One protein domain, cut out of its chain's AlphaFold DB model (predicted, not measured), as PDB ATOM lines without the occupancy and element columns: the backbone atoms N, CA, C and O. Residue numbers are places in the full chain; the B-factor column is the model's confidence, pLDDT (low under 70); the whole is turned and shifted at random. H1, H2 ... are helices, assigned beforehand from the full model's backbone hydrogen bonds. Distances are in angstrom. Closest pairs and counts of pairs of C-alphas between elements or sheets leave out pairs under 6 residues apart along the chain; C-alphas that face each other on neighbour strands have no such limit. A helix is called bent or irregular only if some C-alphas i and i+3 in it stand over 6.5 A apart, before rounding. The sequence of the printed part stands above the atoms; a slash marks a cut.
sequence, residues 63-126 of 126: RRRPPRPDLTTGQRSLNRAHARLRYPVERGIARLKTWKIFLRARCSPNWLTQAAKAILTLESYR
ATOM      1  N   ARG A  63     147.019 146.575 104.638       83.25
ATOM      2  CA  ARG A  63     147.001 145.982 103.300       83.25
ATOM      3  C   ARG A  63     146.572 144.518 103.388       83.25
ATOM      4  O   ARG A  63     147.256 143.709 104.018       83.25
ATOM      5  N   ARG A  64     145.474 144.158 102.717       83.00
ATOM      6  CA  ARG A  64     145.044 142.758 102.560       83.00
ATOM      7  C   ARG A  64     146.106 141.961 101.797       83.00
ATOM      8  O   ARG A  64     146.654 142.461 100.816       83.00
ATOM      9  N   ARG A  65     146.370 140.719 102.218       81.94
ATOM     10  CA  ARG A  65     147.235 139.791 101.472       81.94
ATOM     11  C   ARG A  65     146.555 139.423 100.139       81.94
ATOM     12  O   ARG A  65     145.440 138.897 100.190       81.94
ATOM     13  N   PRO A  66     147.170 139.703  98.976       79.12
ATOM     14  CA  PRO A  66     146.644 139.261  97.687       79.12
ATOM     15  C   PRO A  66     146.752 137.732  97.550       79.12
ATOM     16  O   PRO A  66     147.604 137.135  98.210       79.12
ATOM     17  N   PRO A  67     145.955 137.090  96.675       78.31
ATOM     18  CA  PRO A  67     146.126 135.674  96.343       78.31
ATOM     19  C   PRO A  67     147.542 135.371  95.833       78.31
ATOM     20  O   PRO A  67     148.145 134.394  96.264       78.31
ATOM     21  N   ARG A  68     148.076 136.246  94.967       81.38
ATOM     22  CA  ARG A  68     149.479 136.397  94.535       81.38
ATOM     23  C   ARG A  68     149.647 137.821  93.962       81.38
ATOM     24  O   ARG A  68     148.658 138.344  93.447       81.38
ATOM     25  N   PRO A  69     150.836 138.453  93.989       77.38
ATOM     26  CA  PRO A  69     152.045 138.087  94.729       77.38
ATOM     27  C   PRO A  69     151.919 138.388  96.233       77.38
ATOM     28  O   PRO A  69     150.968 139.026  96.685       77.38
ATOM     29  N   ASP A  70     152.882 137.903  97.016       81.06
ATOM     30  CA  ASP A  70     152.941 138.160  98.455       81.06
ATOM     31  C   ASP A  70     153.157 139.646  98.787       81.06
ATOM     32  O   ASP A  70     153.687 140.422  97.992       81.06
ATOM     33  N   LEU A  71     152.777 140.033 100.011       81.31
ATOM     34  CA  LEU A  71     153.001 141.387 100.525       81.31
ATOM     35  C   LEU A  71     154.489 141.743 100.487       81.31
ATOM     36  O   LEU A  71     155.317 140.979 101.001       81.31
ATOM     37  N   THR A  72     154.799 142.933  99.974       85.38
ATOM     38  CA  THR A  72     156.163 143.471  99.984       85.38
ATOM     39  C   THR A  72     156.647 143.696 101.418       85.38
ATOM     40  O   THR A  72     155.849 143.869 102.346       85.38
ATOM     41  N   THR A  73     157.964 143.730 101.633       84.81
ATOM     42  CA  THR A  73     158.560 143.960 102.963       84.81
ATOM     43  C   THR A  73     158.048 145.251 103.613       84.81
ATOM     44  O   THR A  73     157.707 145.251 104.796       84.81
ATOM     45  N   GLY A  74     157.892 146.323 102.826       82.44
ATOM     46  CA  GLY A  74     157.310 147.587 103.290       82.44
ATOM     47  C   GLY A  74     155.852 147.445 103.739       82.44
ATOM     48  O   GLY A  74     155.494 147.899 104.823       82.44
ATOM     49  N   GLN A  75     155.023 146.730 102.971       83.25
ATOM     50  CA  GLN A  75     153.624 146.468 103.338       83.25
ATOM     51  C   GLN A  75     153.506 145.601 104.598       83.25
ATOM     52  O   GLN A  75     152.643 145.846 105.437       83.25
ATOM     53  N   ARG A  76     154.390 144.610 104.772       86.44
ATOM     54  CA  ARG A  76     154.446 143.800 106.000       86.44
ATOM     55  C   ARG A  76     154.829 144.647 107.213       86.44
ATOM     56  O   ARG A  76     154.233 144.474 108.273       86.44
ATOM     57  N   SER A  77     155.791 145.557 107.058       86.31
ATOM     58  CA  SER A  77     156.205 146.479 108.121       86.31
ATOM     59  C   SER A  77     155.064 147.414 108.530       86.31
ATOM     60  O   SER A  77     154.740 147.502 109.714       86.31
ATOM     61  N   LEU A  78     154.371 148.012 107.553       86.00
ATOM     62  CA  LEU A  78     153.190 148.845 107.794       86.00
ATOM     63  C   LEU A  78     152.076 148.069 108.498       86.00
ATOM     64  O   LEU A  78     151.545 148.539 109.498       86.00
ATOM     65  N   ASN A  79     151.765 146.854 108.043       87.44
ATOM     66  CA  ASN A  79     150.766 146.006 108.696       87.44
ATOM     67  C   ASN A  79     151.170 145.638 110.131       87.44
ATOM     68  O   ASN A  79     150.316 145.580 111.012       87.44
ATOM     69  N   ARG A  80     152.464 145.417 110.396       88.38
ATOM     70  CA  ARG A  80     152.974 145.156 111.748       88.38
ATOM     71  C   ARG A  80     152.869 146.394 112.640       88.38
ATOM     72  O   ARG A  80     152.489 146.258 113.798       88.38
ATOM     73  N   ALA A  81     153.183 147.580 112.121       87.56
ATOM     74  CA  ALA A  81     152.990 148.839 112.838       87.56
ATOM     75  C   ALA A  81     151.501 149.084 113.136       87.56
ATOM     76  O   ALA A  81     151.142 149.369 114.273       87.56
ATOM     77  N   HIS A  82     150.629 148.859 112.150       86.38
ATOM     78  CA  HIS A  82     149.175 148.961 112.299       86.38
ATOM     79  C   HIS A  82     148.642 148.008 113.377       86.38
ATOM     80  O   HIS A  82     147.951 148.435 114.298       86.38
ATOM     81  N   ALA A  83     149.054 146.737 113.337       88.19
ATOM     82  CA  ALA A  83     148.679 145.743 114.341       88.19
ATOM     83  C   ALA A  83     149.160 146.116 115.754       88.19
ATOM     84  O   ALA A  83     148.420 145.937 116.718       88.19
ATOM     85  N   ARG A  84     150.370 146.679 115.892       87.94
ATOM     86  CA  ARG A  84     150.882 147.171 117.185       87.94
ATOM     87  C   ARG A  84     150.034 148.306 117.748       87.94
ATOM     88  O   ARG A  84     149.772 148.311 118.943       87.94
ATOM     89  N   LEU A  85     149.583 149.229 116.901       85.50
ATOM     90  CA  LEU A  85     148.715 150.331 117.323       85.50
ATOM     91  C   LEU A  85     147.304 149.848 117.698       85.50
ATOM     92  O   LEU A  85     146.684 150.405 118.599       85.50
ATOM     93  N   ARG A  86     146.802 148.792 117.047       86.38
ATOM     94  CA  ARG A  86     145.492 148.192 117.359       86.38
ATOM     95  C   ARG A  86     145.478 147.320 118.603       86.38
ATOM     96  O   ARG A  86     144.453 147.239 119.279       86.38
ATOM     97  N   TYR A  87     146.594 146.663 118.898       89.69
ATOM     98  CA  TYR A  87     146.677 145.665 119.958       89.69
ATOM     99  C   TYR A  87     146.139 146.150 121.325       89.69
ATOM    100  O   TYR A  87     145.319 145.433 121.905       89.69
ATOM    101  N   PRO A  88     146.488 147.352 121.838       87.56
ATOM    102  CA  PRO A  88     145.959 147.840 123.115       87.56
ATOM    103  C   PRO A  88     144.437 148.014 123.108       87.56
ATOM    104  O   PRO A  88     143.766 147.685 124.086       87.56
ATOM    105  N   VAL A  89     143.876 148.482 121.987       86.69
ATOM    106  CA  VAL A  89     142.430 148.697 121.822       86.69
ATOM    107  C   VAL A  89     141.688 147.365 121.843       86.69
ATOM    108  O   VAL A  89     140.731 147.196 122.599       86.69
ATOM    109  N   GLU A  90     142.147 146.393 121.055       89.81
ATOM    110  CA  GLU A  90     141.535 145.061 120.989       89.81
ATOM    111  C   GLU A  90     141.606 144.343 122.334       89.81
ATOM    112  O   GLU A  90     140.621 143.750 122.784       89.81
ATOM    113  N   ARG A  91     142.745 144.458 123.022       89.44
ATOM    114  CA  ARG A  91     142.934 143.900 124.360       89.44
ATOM    115  C   ARG A  91     142.015 144.561 125.387       89.44
ATOM    116  O   ARG A  91     141.365 143.850 126.154       89.44
ATOM    117  N   GLY A  92     141.884 145.888 125.350       88.12
ATOM    118  CA  GLY A  92     140.950 146.627 126.196       88.12
ATOM    119  C   GLY A  92     139.498 146.189 125.979       88.12
ATOM    120  O   GLY A  92     138.780 145.927 126.945       88.12
ATOM    121  N   ILE A  93     139.078 146.010 124.721       86.19
ATOM    122  CA  ILE A  93     137.745 145.485 124.377       86.19
ATOM    123  C   ILE A  93     137.564 144.049 124.879       86.19
ATOM    124  O   ILE A  93     136.503 143.716 125.412       86.19
ATOM    125  N   ALA A  94     138.580 143.194 124.742       89.38
ATOM    126  CA  ALA A  94     138.534 141.836 125.269       89.38
ATOM    127  C   ALA A  94     138.341 141.842 126.794       89.38
ATOM    128  O   ALA A  94     137.432 141.174 127.282       89.38
ATOM    129  N   ARG A  95     139.090 142.670 127.541       87.38
ATOM    130  CA  ARG A  95     138.908 142.829 128.998       87.38
ATOM    131  C   ARG A  95     137.510 143.324 129.357       87.38
ATOM    132  O   ARG A  95     136.873 142.755 130.241       87.38
ATOM    133  N   LEU A  96     137.007 144.331 128.642       85.50
ATOM    134  CA  LEU A  96     135.650 144.854 128.822       85.50
ATOM    135  C   LEU A  96     134.582 143.758 128.666       85.50
ATOM    136  O   LEU A  96     133.637 143.692 129.459       85.50
ATOM    137  N   LYS A  97     134.741 142.885 127.662       84.19
ATOM    138  CA  LYS A  97     133.856 141.736 127.425       84.19
ATOM    139  C   LYS A  97     133.992 140.679 128.520       84.19
ATOM    140  O   LYS A  97     132.975 140.252 129.061       84.19
ATOM    141  N   THR A  98     135.216 140.299 128.892       88.69
ATOM    142  CA  THR A  98     135.483 139.300 129.941       88.69
ATOM    143  C   THR A  98     134.905 139.718 131.291       88.69
ATOM    144  O   THR A  98     134.258 138.914 131.958       88.69
ATOM    145  N   TRP A  99     135.067 140.983 131.682       87.19
ATOM    146  CA  TRP A  99     134.523 141.518 132.936       87.19
ATOM    147  C   TRP A  99     133.027 141.820 132.872       87.19
ATOM    148  O   TRP A  99     132.440 142.234 133.872       87.19
ATOM    149  N   LYS A 100     132.401 141.618 131.705       84.12
ATOM    150  CA  LYS A 100     130.977 141.865 131.477       84.12
ATOM    151  C   LYS A 100     130.564 143.287 131.878       84.12
ATOM    152  O   LYS A 100     129.437 143.510 132.317       84.12
ATOM    153  N   ILE A 101     131.455 144.269 131.692       77.69
ATOM    154  CA  ILE A 101     131.197 145.676 132.049       77.69
ATOM    155  C   ILE A 101     129.947 146.192 131.331       77.69
ATOM    156  O   ILE A 101     129.115 146.869 131.933       77.69
ATOM    157  N   PHE A 102     129.751 145.780 130.076       72.19
ATOM    158  CA  PHE A 102     128.576 146.152 129.291       72.19
ATOM    159  C   PHE A 102     127.250 145.579 129.822       72.19
ATOM    160  O   PHE A 102     126.204 146.160 129.549       72.19
ATOM    161  N   LEU A 103     127.258 144.519 130.642       73.12
ATOM    162  CA  LEU A 103     126.032 144.041 131.300       73.12
ATOM    163  C   LEU A 103     125.545 145.013 132.382       73.12
ATOM    164  O   LEU A 103     124.346 145.121 132.617       73.12
ATOM    165  N   ARG A 104     126.469 145.754 133.005       65.12
ATOM    166  CA  ARG A 104     126.172 146.817 133.980       65.12
ATOM    167  C   ARG A 104     126.071 148.202 133.331       65.12
ATOM    168  O   ARG A 104     125.689 149.164 133.985       65.12
ATOM    169  N   ALA A 105     126.351 148.314 132.033       64.12
ATOM    170  CA  ALA A 105     126.356 149.584 131.306       64.12
ATOM    171  C   ALA A 105     124.966 150.198 131.067       64.12
ATOM    172  O   ALA A 105     124.888 151.313 130.553       64.12
ATOM    173  N   ARG A 106     123.877 149.533 131.486       66.12
ATOM    174  CA  ARG A 106     122.525 150.124 131.483       66.12
ATOM    175  C   ARG A 106     122.425 151.388 132.353       66.12
ATOM    176  O   ARG A 106     121.475 152.142 132.198       66.12
ATOM    177  N   CYS A 107     123.388 151.620 133.248       65.44
ATOM    178  CA  CYS A 107     123.321 152.682 134.248       65.44
ATOM    179  C   CYS A 107     123.701 154.083 133.728       65.44
ATOM    180  O   CYS A 107     123.129 155.049 134.215       65.44
ATOM    181  N   SER A 108     124.631 154.234 132.766       73.69
ATOM    182  CA  SER A 108     124.817 155.491 132.004       73.69
ATOM    183  C   SER A 108     125.877 155.387 130.882       73.69
ATOM    184  O   SER A 108     126.958 154.825 131.098       73.69
ATOM    185  N   PRO A 109     125.657 156.018 129.709       76.12
ATOM    186  CA  PRO A 109     126.670 156.133 128.648       76.12
ATOM    187  C   PRO A 109     127.929 156.919 129.063       76.12
ATOM    188  O   PRO A 109     129.032 156.662 128.570       76.12
ATOM    189  N   ASN A 110     127.780 157.873 129.989       82.81
ATOM    190  CA  ASN A 110     128.881 158.707 130.477       82.81
ATOM    191  C   ASN A 110     129.880 157.896 131.312       82.81
ATOM    192  O   ASN A 110     131.084 157.980 131.070       82.81
ATOM    193  N   TRP A 111     129.394 157.067 132.241       82.69
ATOM    194  CA  TRP A 111     130.250 156.172 133.024       82.69
ATOM    195  C   TRP A 111     130.996 155.179 132.129       82.69
ATOM    196  O   TRP A 111     132.197 154.977 132.291       82.69
ATOM    197  N   LEU A 112     130.309 154.624 131.126       82.19
ATOM    198  CA  LEU A 112     130.906 153.681 130.185       82.19
ATOM    199  C   LEU A 112     132.065 154.300 129.397       82.19
ATOM    200  O   LEU A 112     133.105 153.671 129.216       82.19
ATOM    201  N   THR A 113     131.902 155.556 128.977       84.12
ATOM    202  CA  THR A 113     132.957 156.314 128.296       84.12
ATOM    203  C   THR A 113     134.174 156.508 129.203       84.12
ATOM    204  O   THR A 113     135.306 156.351 128.747       84.12
ATOM    205  N   GLN A 114     133.970 156.810 130.490       84.81
ATOM    206  CA  GLN A 114     135.071 156.956 131.452       84.81
ATOM    207  C   GLN A 114     135.779 155.625 131.724       84.81
ATOM    208  O   GLN A 114     137.007 155.571 131.705       84.81
ATOM    209  N   ALA A 115     135.027 154.536 131.892       82.94
ATOM    210  CA  ALA A 115     135.589 153.199 132.069       82.94
ATOM    211  C   ALA A 115     136.418 152.762 130.848       82.94
ATOM    212  O   ALA A 115     137.530 152.259 131.006       82.94
ATOM    213  N   ALA A 116     135.922 153.008 129.631       83.75
ATOM    214  CA  ALA A 116     136.651 152.711 128.400       83.75
ATOM    215  C   ALA A 116     137.956 153.517 128.291       83.75
ATOM    216  O   ALA A 116     138.992 152.946 127.955       83.75
ATOM    217  N   LYS A 117     137.934 154.817 128.631       85.38
ATOM    218  CA  LYS A 117     139.143 155.659 128.678       85.38
ATOM    219  C   LYS A 117     140.158 155.134 129.690       85.38
ATOM    220  O   LYS A 117     141.316 154.964 129.332       85.38
ATOM    221  N   ALA A 118     139.719 154.826 130.912       87.88
ATOM    222  CA  ALA A 118     140.587 154.303 131.965       87.88
ATOM    223  C   ALA A 118     141.245 152.974 131.557       87.88
ATOM    224  O   ALA A 118     142.456 152.798 131.691       87.88
ATOM    225  N   ILE A 119     140.469 152.049 130.991       85.12
ATOM    226  CA  ILE A 119     140.993 150.761 130.524       85.12
ATOM    227  C   ILE A 119     141.978 150.964 129.373       85.12
ATOM    228  O   ILE A 119     143.052 150.372 129.400       85.12
ATOM    229  N   LEU A 120     141.661 151.830 128.405       85.31
ATOM    230  CA  LEU A 120     142.576 152.145 127.311       85.31
ATOM    231  C   LEU A 120     143.897 152.722 127.832       85.31
ATOM    232  O   LEU A 120     144.957 152.299 127.385       85.31
ATOM    233  N   THR A 121     143.860 153.641 128.802       87.38
ATOM    234  CA  THR A 121     145.089 154.199 129.390       87.38
ATOM    235  C   THR A 121     145.930 153.137 130.094       87.38
ATOM    236  O   THR A 121     147.146 153.124 129.929       87.38
ATOM    237  N   LEU A 122     145.298 152.203 130.811       86.44
ATOM    238  CA  LEU A 122     145.999 151.106 131.484       86.44
ATOM    239  C   LEU A 122     146.612 150.099 130.501       86.44
ATOM    240  O   LEU A 122     147.637 149.497 130.801       86.44
ATOM    241  N   GLU A 123     145.981 149.888 129.347       86.25
ATOM    242  CA  GLU A 123     146.489 148.978 128.314       86.25
ATOM    243  C   GLU A 123     147.600 149.590 127.473       86.25
ATOM    244  O   GLU A 123     148.485 148.866 127.032       86.25
ATOM    245  N   SER A 124     147.559 150.904 127.257       80.38
ATOM    246  CA  SER A 124     148.569 151.625 126.479       80.38
ATOM    247  C   SER A 124     149.836 151.939 127.278       80.38
ATOM    248  O   SER A 124     150.876 152.181 126.677       80.38
ATOM    249  N   TYR A 125     149.758 151.964 128.613       77.38
ATOM    250  CA  TYR A 125     150.907 152.233 129.491       77.38
ATOM    251  C   TYR A 125     151.767 150.988 129.782       77.38
ATOM    252  O   TYR A 125     152.821 151.096 130.403       77.38
ATOM    253  N   ARG A 126     151.310 149.800 129.380       62.59
ATOM    254  CA  ARG A 126     151.928 148.515 129.721       62.59
ATOM    255  C   ARG A 126     152.797 147.973 128.596       62.59
ATOM    256  O   ARG A 126     153.814 147.336 128.940       62.59
TER     257      ARG A 126
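What this domain is: This is residues 63 to 126 of the 126 residues of the protein "DDE Tnp4 domain-containing protein" of Streptomyces sp. ICC1 (UniProt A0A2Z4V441). A long bent helix, H1, makes the length of this model; its second arm, H1b, and the last helix, H3, form a V that is closed near Pro 88 and Glu 123, with the short helix H2 at the open end. The first arm, H1a, reaches away from the V with no helix on it, and residues 63 to 72 make a loop at its beginning. The printed part has 64 residues with three named helices, H1, H2 and H3 in that order, and no named strand; the class is all helix. The whole is extended, with a radius of gyration of the C-alphas of 16.6 A and spans of 51 by 25 by 18 A.

Where its parts are: H1, residues 73 to 98, was assigned as one helix by its hydrogen bonds but is bent, with C-alphas 85 and 88 6.9 A apart. H1a, residues 73 to 85, begins at C-alpha 73 (158.560, 143.960, 102.963) and is 18.5 A long. H1b, residues 88 to 98, is 15.1 A long. H2, residues 101 to 107, is irregular, with C-alphas 103 and 106 7.0 A apart. H3, residues 109 to 124, is 22.5 A long and ends at C-alpha 124 (148.569, 151.625, 126.479).

How they stand to each other: H1a and H1b stand at a steep tilt of 45 degrees. H1b touches H3, opposite ways at a steep tilt of 55 degrees; their closest C-alphas, of Pro 88 and Glu 123, are 5.3 A apart. H1b and H2 are close but not clearly touching, the closest C-alphas being those of Leu 96 and Phe 102 at 7.2 A. H2 and H3 only just touch, only at the corner, with 3 pairs of C-alphas within 8 A, the closest Ala 105 and Leu 112 at 6.2 A; H3 does so with residues 111 to 112 alone. H1a is apart from H2 and H3. Every O i to N i+4 pair is within hydrogen-bond range in H1a, H1b and H3; in H2 it is 1 of 3, beside 3 of 4 O i to N i+3 pairs.

The domain as a whole: The C-alphas farthest apart, of Pro 69 and Cys 107, are 51.0 A apart. Residues 106 to 111, of which 109 to 111 belong to H3, stand free. The printed part has no cut, and the links H1 to H2 and H2 to H3 are tight. The mean pLDDT of the printed part is 82.6; residues 104 to 107 and residue 126 are under 70.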